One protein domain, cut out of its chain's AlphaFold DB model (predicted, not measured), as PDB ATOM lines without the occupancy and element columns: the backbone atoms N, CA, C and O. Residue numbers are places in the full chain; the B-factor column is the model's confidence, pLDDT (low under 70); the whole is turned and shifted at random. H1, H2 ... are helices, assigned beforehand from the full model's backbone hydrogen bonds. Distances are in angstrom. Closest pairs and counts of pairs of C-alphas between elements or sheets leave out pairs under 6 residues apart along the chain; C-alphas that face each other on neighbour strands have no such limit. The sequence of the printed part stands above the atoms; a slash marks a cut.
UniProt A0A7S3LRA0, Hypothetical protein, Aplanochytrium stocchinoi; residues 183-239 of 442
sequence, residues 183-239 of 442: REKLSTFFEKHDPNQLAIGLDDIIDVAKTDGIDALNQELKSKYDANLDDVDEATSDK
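Overview. This is residues 183 to 239 of the 442 residues of the protein "Hypothetical protein" of Aplanochytrium stocchinoi (UniProt A0A7S3LRA0). The longest helix, H4, runs nearly the same way as H1, H3 crosses H4 near its start, and H2 and H5 pack on opposite sides of H1. Residues 234 to 239 stick out. The 57 printed residues have five named helices, H1 to H5 in order, and no named strand: all helix, mostly crossed packing, compact, radius of gyration of the C-alphas 11.0 A, spans 33 by 24 by 19 A.

Along the chain. H4, residues 214 to 225, measures 15.8 A from C-alpha 214 at (14.332, -10.402, -6.259). H1, residues 183 to 193, measures 15.1 A; H3, 203 to 211, 12.3 A. H2 is residues 195 to 200; H5, 231 to 237, ends at (4.943, -29.260, -9.408).

Arrangement. H4 touches H3 with residues 215 to 217 alone, closest C-alphas Leu 217 and Ala 209, 5.5 A, at a steep tilt of 47 degrees. H1 and H4 are close but not clearly touching, closest C-alphas His 193 and Tyr 225, 6.8 A. H1 touches H2, closest C-alphas Phe 190 and Leu 198, 6.4 A, and H5, Phe 189 and Val 232, 6.5 A. Every O i to N i+4 pair is within hydrogen-bond range in H1, H3 and H4, 1 of 2 in H2, 2 of 3 in H5.

Size, cuts and confidence. The C-alphas farthest apart, Thr 211 and Lys 239, are 33.7 A apart. The printed part has no cut; the four links are tight. Residues 235 to 239 have pLDDT under 70.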
ATOM      1  N   ARG A 183      19.658 -19.838  -4.134       94.75
ATOM      2  CA  ARG A 183      20.761 -20.511  -4.829       94.75
ATOM      3  C   ARG A 183      20.312 -21.773  -5.570       94.75
ATOM      4  O   ARG A 183      20.745 -21.988  -6.696       94.75
ATOM      5  N   GLU A 184      19.432 -22.580  -4.981       94.44
ATOM      6  CA  GLU A 184      18.860 -23.764  -5.639       94.44
ATOM      7  C   GLU A 184      17.919 -23.371  -6.782       94.44
ATOM      8  O   GLU A 184      17.979 -23.981  -7.853       94.44
ATOM      9  N   LYS A 185      17.097 -22.324  -6.596       94.88
ATOM     10  CA  LYS A 185      16.239 -21.796  -7.672       94.88
ATOM     11  C   LYS A 185      17.079 -21.309  -8.854       94.88
ATOM     12  O   LYS A 185      16.832 -21.726  -9.983       94.88
ATOM     13  N   LEU A 186      18.120 -20.515  -8.590       96.19
ATOM     14  CA  LEU A 186      19.053 -20.028  -9.610       96.19
ATOM     15  C   LEU A 186      19.820 -21.168 -10.283       96.19
ATOM     16  O   LEU A 186      19.950 -21.173 -11.502       96.19
ATOM     17  N   SER A 187      20.281 -22.161  -9.520       95.94
ATOM     18  CA  SER A 187      20.964 -23.325 -10.089       95.94
ATOM     19  C   SER A 187      20.060 -24.079 -11.062       95.94
ATOM     20  O   SER A 187      20.482 -24.395 -12.169       95.94
ATOM     21  N   THR A 188      18.805 -24.314 -10.673       95.62
ATOM     22  CA  THR A 188      17.824 -25.021 -11.510       95.62
ATOM     23  C   THR A 188      17.454 -24.194 -12.748       95.62
ATOM     24  O   THR A 188      17.311 -24.736 -13.844       95.62
ATOM     25  N   PHE A 189      17.341 -22.871 -12.597       96.88
ATOM     26  CA  PHE A 189      17.100 -21.944 -13.700       96.88
ATOM     27  C   PHE A 189      18.237 -21.986 -14.732       96.88
ATOM     28  O   PHE A 189      17.997 -22.221 -15.919       96.88
ATOM     29  N   PHE A 190      19.489 -21.815 -14.296       97.25
ATOM     30  CA  PHE A 190      20.639 -21.779 -15.203       97.25
ATOM     31  C   PHE A 190      20.972 -23.140 -15.807       97.25
ATOM     32  O   PHE A 190      21.400 -23.194 -16.953       97.25
ATOM     33  N   GLU A 191      20.699 -24.247 -15.119       96.50
ATOM     34  CA  GLU A 191      20.840 -25.579 -15.715       96.50
ATOM     35  C   GLU A 191      19.951 -25.741 -16.961       96.50
ATOM     36  O   GLU A 191      20.355 -26.369 -17.940       96.50
ATOM     37  N   LYS A 192      18.763 -25.121 -16.956       96.50
ATOM     38  CA  LYS A 192      17.811 -25.164 -18.071       96.50
ATOM     39  C   LYS A 192      18.107 -24.130 -19.161       96.50
ATOM     40  O   LYS A 192      17.967 -24.450 -20.340       96.50
ATOM     41  N   HIS A 193      18.470 -22.904 -18.783       96.44
ATOM     42  CA  HIS A 193      18.585 -21.780 -19.720       96.44
ATOM     43  C   HIS A 193      20.025 -21.491 -20.176       96.44
ATOM     44  O   HIS A 193      20.222 -21.159 -21.346       96.44
ATOM     45  N   ASP A 194      21.030 -21.622 -19.301       96.88
ATOM     46  CA  ASP A 194      22.437 -21.323 -19.617       96.88
ATOM     47  C   ASP A 194      23.436 -22.064 -18.699       96.88
ATOM     48  O   ASP A 194      23.898 -21.521 -17.686       96.88
ATOM     49  N   PRO A 195      23.830 -23.300 -19.062       96.31
ATOM     50  CA  PRO A 195      24.722 -24.122 -18.243       96.31
ATOM     51  C   PRO A 195      26.127 -23.535 -18.062       96.31
ATOM     52  O   PRO A 195      26.842 -23.924 -17.140       96.31
ATOM     53  N   ASN A 196      26.559 -22.612 -18.930       94.00
ATOM     54  CA  ASN A 196      27.884 -22.003 -18.808       94.00
ATOM     55  C   ASN A 196      27.932 -20.997 -17.655       94.00
ATOM     56  O   ASN A 196      28.983 -20.832 -17.036       94.00
ATOM     57  N   GLN A 197      26.801 -20.366 -17.331       93.75
ATOM     58  CA  GLN A 197      26.715 -19.424 -16.219       93.75
ATOM     59  C   GLN A 197      26.951 -20.124 -14.869       93.75
ATOM     60  O   GLN A 197      27.618 -19.571 -13.996       93.75
ATOM     61  N   LEU A 198      26.521 -21.385 -14.728       92.19
ATOM     62  CA  LEU A 198      26.826 -22.226 -13.561       92.19
ATOM     63  C   LEU A 198      28.333 -22.441 -13.359       92.19
ATOM     64  O   LEU A 198      28.789 -22.513 -12.221       92.19
ATOM     65  N   ALA A 199      29.110 -22.521 -14.445       87.69
ATOM     66  CA  ALA A 199      30.560 -22.696 -14.373       87.69
ATOM     67  C   ALA A 199      31.302 -21.411 -13.961       87.69
ATOM     68  O   ALA A 199      32.406 -21.496 -13.424       87.69
ATOM     69  N   ILE A 200      30.712 -20.238 -14.214       89.38
ATOM     70  CA  ILE A 200      31.254 -18.932 -13.803       89.38
ATOM     71  C   ILE A 200      30.985 -18.685 -12.310       89.38
ATOM     72  O   ILE A 200      31.808 -18.072 -11.636       89.38
ATOM     73  N   GLY A 201      29.880 -19.228 -11.792       92.50
ATOM     74  CA  GLY A 201      29.438 -19.077 -10.408       92.50
ATOM     75  C   GLY A 201      28.134 -18.284 -10.312       92.50
ATOM     76  O   GLY A 201      27.785 -17.512 -11.203       92.50
ATOM     77  N   LEU A 202      27.391 -18.504  -9.223       96.12
ATOM     78  CA  LEU A 202      26.102 -17.844  -8.962       96.12
ATOM     79  C   LEU A 202      26.218 -16.660  -7.991       96.12
ATOM     80  O   LEU A 202      25.231 -15.963  -7.780       96.12
ATOM     81  N   ASP A 203      27.391 -16.444  -7.393       92.19
ATOM     82  CA  ASP A 203      27.542 -15.535  -6.253       92.19
ATOM     83  C   ASP A 203      27.301 -14.068  -6.655       92.19
ATOM     84  O   ASP A 203      26.497 -13.403  -6.008       92.19
ATOM     85  N   ASP A 204      27.836 -13.615  -7.796       89.44
ATOM     86  CA  ASP A 204      27.585 -12.262  -8.328       89.44
ATOM     87  C   ASP A 204      26.083 -11.993  -8.568       89.44
ATOM     88  O   ASP A 204      25.592 -10.887  -8.362       89.44
ATOM     89  N   ILE A 205      25.330 -13.016  -8.988       95.06
ATOM     90  CA  ILE A 205      23.890 -12.913  -9.285       95.06
ATOM     91  C   ILE A 205      23.071 -12.907  -7.989       95.06
ATOM     92  O   ILE A 205      22.073 -12.197  -7.872       95.06
ATOM     93  N   ILE A 206      23.500 -13.692  -6.999       95.25
ATOM     94  CA  ILE A 206      22.913 -13.688  -5.657       95.25
ATOM     95  C   ILE A 206      23.128 -12.328  -4.994       95.25
ATOM     96  O   ILE A 206      22.229 -11.852  -4.301       95.25
ATOM     97  N   ASP A 207      24.279 -11.696  -5.212       87.69
ATOM     98  CA  ASP A 207      24.557 -10.370  -4.673       87.69
ATOM     99  C   ASP A 207      23.649  -9.308  -5.302       87.69
ATOM    100  O   ASP A 207      23.052  -8.544  -4.549       87.69
ATOM    101  N   VAL A 208      23.397  -9.345  -6.618       84.94
ATOM    102  CA  VAL A 208      22.377  -8.485  -7.260       84.94
ATOM    103  C   VAL A 208      20.989  -8.701  -6.643       84.94
ATOM    104  O   VAL A 208      20.283  -7.743  -6.340       84.94
ATOM    105  N   ALA A 209      20.601  -9.954  -6.379       95.00
ATOM    106  CA  ALA A 209      19.322 -10.262  -5.732       95.00
ATOM    107  C   ALA A 209      19.203  -9.662  -4.322       95.00
ATOM    108  O   ALA A 209      18.106  -9.315  -3.881       95.00
ATOM    109  N   LYS A 210      20.322  -9.589  -3.593       90.69
ATOM    110  CA  LYS A 210      20.386  -9.022  -2.242       90.69
ATOM    111  C   LYS A 210      20.428  -7.497  -2.259       90.69
ATOM    112  O   LYS A 210      19.837  -6.897  -1.369       90.69
ATOM    113  N   THR A 211      21.133  -6.889  -3.215       88.81
ATOM    114  CA  THR A 211      21.270  -5.428  -3.297       88.81
ATOM    115  C   THR A 211      20.033  -4.774  -3.894       88.81
ATOM    116  O   THR A 211      19.537  -3.797  -3.341       88.81
ATOM    117  N   ASP A 212      19.515  -5.337  -4.985       90.56
ATOM    118  CA  ASP A 212      18.484  -4.698  -5.810       90.56
ATOM    119  C   ASP A 212      17.106  -5.360  -5.626       90.56
ATOM    120  O   ASP A 212      16.087  -4.855  -6.099       90.56
ATOM    121  N   GLY A 213      17.065  -6.485  -4.906       95.12
ATOM    122  CA  GLY A 213      15.866  -7.274  -4.653       95.12
ATOM    123  C   GLY A 213      15.589  -8.336  -5.722       95.12
ATOM    124  O   GLY A 213      16.114  -8.319  -6.838       95.12
ATOM    125  N   ILE A 214      14.713  -9.285  -5.377       95.19
ATOM    126  CA  ILE A 214      14.332 -10.402  -6.259       95.19
ATOM    127  C   ILE A 214      13.613  -9.911  -7.526       95.19
ATOM    128  O   ILE A 214      13.797 -10.499  -8.589       95.19
ATOM    129  N   ASP A 215      12.855  -8.814  -7.452       94.94
ATOM    130  CA  ASP A 215      12.132  -8.261  -8.605       94.94
ATOM    131  C   ASP A 215      13.078  -7.720  -9.684       94.94
ATOM    132  O   ASP A 215      12.861  -7.955 -10.876       94.94
ATOM    133  N   ALA A 216      14.158  -7.041  -9.277       94.06
ATOM    134  CA  ALA A 216      15.183  -6.545 -10.191       94.06
ATOM    135  C   ALA A 216      15.908  -7.708 -10.881       94.06
ATOM    136  O   ALA A 216      16.067  -7.707 -12.106       94.06
ATOM    137  N   LEU A 217      16.254  -8.746 -10.113       96.62
ATOM    138  CA  LEU A 217      16.828  -9.972 -10.658       96.62
ATOM    139  C   LEU A 217      15.873 -10.650 -11.652       96.62
ATOM    140  O   LEU A 217      16.290 -11.007 -12.753       96.62
ATOM    141  N   ASN A 218      14.590 -10.789 -11.313       96.62
ATOM    142  CA  ASN A 218      13.582 -11.353 -12.213       96.62
ATOM    143  C   ASN A 218      13.458 -10.534 -13.506       96.62
ATOM    144  O   ASN A 218      13.387 -11.109 -14.590       96.62
ATOM    145  N   GLN A 219      13.498  -9.201 -13.432       95.81
ATOM    146  CA  GLN A 219      13.476  -8.347 -14.619       95.81
ATOM    147  C   GLN A 219      14.711  -8.559 -15.510       95.81
ATOM    148  O   GLN A 219      14.590  -8.593 -16.740       95.81
ATOM    149  N   GLU A 220      15.892  -8.734 -14.913       95.62
ATOM    150  CA  GLU A 220      17.124  -9.006 -15.652       95.62
ATOM    151  C   GLU A 220      17.099 -10.392 -16.316       95.62
ATOM    152  O   GLU A 220      17.427 -10.517 -17.503       95.62
ATOM    153  N   LEU A 221      16.644 -11.420 -15.591       96.38
ATOM    154  CA  LEU A 221      16.480 -12.776 -16.116       96.38
ATOM    155  C   LEU A 221      15.447 -12.815 -17.245       96.38
ATOM    156  O   LEU A 221      15.733 -13.379 -18.303       96.38
ATOM    157  N   LYS A 222      14.317 -12.114 -17.097       96.88
ATOM    158  CA  LYS A 222      13.308 -11.975 -18.151       96.88
ATOM    159  C   LYS A 222      13.869 -11.300 -19.392       96.88
ATOM    160  O   LYS A 222      13.626 -11.748 -20.505       96.88
ATOM    161  N   SER A 223      14.663 -10.244 -19.228       96.00
ATOM    162  CA  SER A 223      15.257  -9.552 -20.374       96.00
ATOM    163  C   SER A 223      16.288 -10.402 -21.123       96.00
ATOM    164  O   SER A 223      16.473 -10.185 -22.322       96.00
ATOM    165  N   LYS A 224      16.999 -11.309 -20.439       96.81
ATOM    166  CA  LYS A 224      18.059 -12.141 -21.037       96.81
ATOM    167  C   LYS A 224      17.547 -13.475 -21.578       96.81
ATOM    168  O   LYS A 224      17.983 -13.897 -22.646       96.81
ATOM    169  N   TYR A 225      16.646 -14.123 -20.847       96.25
ATOM    170  CA  TYR A 225      16.223 -15.506 -21.079       96.25
ATOM    171  C   TYR A 225      14.719 -15.656 -21.338       96.25
ATOM    172  O   TYR A 225      14.280 -16.772 -21.607       96.25
ATOM    173  N   ASP A 226      13.952 -14.560 -21.272       96.56
ATOM    174  CA  ASP A 226      12.485 -14.539 -21.398       96.56
ATOM    175  C   ASP A 226      11.777 -15.453 -20.377       96.56
ATOM    176  O   ASP A 226      10.741 -16.046 -20.662       96.56
ATOM    177  N   ALA A 227      12.367 -15.589 -19.180       96.25
ATOM    178  CA  ALA A 227      11.873 -16.420 -18.081       96.25
ATOM    179  C   ALA A 227      12.212 -15.806 -16.710       96.25
ATOM    180  O   ALA A 227      13.218 -15.104 -16.576       96.25
ATOM    181  N   ASN A 228      11.392 -16.107 -15.700       96.75
ATOM    182  CA  ASN A 228      11.542 -15.654 -14.314       96.75
ATOM    183  C   ASN A 228      11.926 -16.812 -13.373       96.75
ATOM    184  O   ASN A 228      11.776 -17.987 -13.709       96.75
ATOM    185  N   LEU A 229      12.380 -16.494 -12.154       94.75
ATOM    186  CA  LEU A 229      12.642 -17.513 -11.126       94.75
ATOM    187  C   LEU A 229      11.372 -18.204 -10.624       94.75
ATOM    188  O   LEU A 229      11.445 -19.356 -10.199       94.75
ATOM    189  N   ASP A 230      10.226 -17.528 -10.681       92.00
ATOM    190  CA  ASP A 230       8.950 -18.075 -10.206       92.00
ATOM    191  C   ASP A 230       8.448 -19.223 -11.101       92.00
ATOM    192  O   ASP A 230       7.858 -20.186 -10.610       92.00
ATOM    193  N   ASP A 231       8.814 -19.206 -12.387       90.00
ATOM    194  CA  ASP A 231       8.468 -20.252 -13.362       90.00
ATOM    195  C   ASP A 231       9.153 -21.601 -13.043       90.00
ATOM    196  O   ASP A 231       8.755 -22.669 -13.521       90.00
ATOM    197  N   VAL A 232      10.217 -21.577 -12.228       89.25
ATOM    198  CA  VAL A 232      10.981 -22.771 -11.835       89.25
ATOM    199  C   VAL A 232      10.205 -23.626 -10.835       89.25
ATOM    200  O   VAL A 232      10.332 -24.855 -10.849       89.25
ATOM    201  N   ASP A 233       9.401 -23.008  -9.970       81.44
ATOM    202  CA  ASP A 233       8.637 -23.748  -8.966       81.44
ATOM    203  C   ASP A 233       7.436 -24.466  -9.591       81.44
ATOM    204  O   ASP A 233       7.194 -25.635  -9.266       81.44
ATOM    205  N   GLU A 234       6.792 -23.847 -10.581       77.69
ATOM    206  CA  GLU A 234       5.685 -24.442 -11.338       77.69
ATOM    207  C   GLU A 234       6.145 -25.671 -12.143       77.69
ATOM    208  O   GLU A 234       5.525 -26.733 -12.092       77.69
ATOM    209  N   ALA A 235       7.332 -25.613 -12.757       66.62
ATOM    210  CA  ALA A 235       7.896 -26.741 -13.503       66.62
ATOM    211  C   ALA A 235       8.252 -27.969 -12.634       66.62
ATOM    212  O   ALA A 235       8.401 -29.076 -13.157       66.62
ATOM    213  N   THR A 236       8.408 -27.800 -11.313       66.62
ATOM    214  CA  THR A 236       8.658 -28.923 -10.389       66.62
ATOM    215  C   THR A 236       7.389 -29.527  -9.788       66.62
ATOM    216  O   THR A 236       7.439 -30.666  -9.323       66.62
ATOM    217  N   SER A 237       6.267 -28.804  -9.851       61.94
ATOM    218  CA  SER A 237       4.943 -29.260  -9.408       61.94
ATOM    219  C   SER A 237       4.379 -30.362 -10.317       61.94
ATOM    220  O   SER A 237       3.787 -31.325  -9.836       61.94
ATOM    221  N   ASP A 238       4.655 -30.295 -11.621       56.19
ATOM    222  CA  ASP A 238       4.059 -31.193 -12.622       56.19
ATOM    223  C   ASP A 238       4.816 -32.511 -12.848       56.19
ATOM    224  O   ASP A 238       4.586 -33.224 -13.831       56.19
ATOM    225  N   LYS A 239       5.694 -32.919 -11.920       53.38
ATOM    226  CA  LYS A 239       6.217 -34.295 -11.922       53.38
ATOM    227  C   LYS A 239       5.135 -35.271 -11.453       53.38
ATOM    228  O   LYS A 239       5.074 -35.676 -10.295       53.38
TER     229      LYS A 239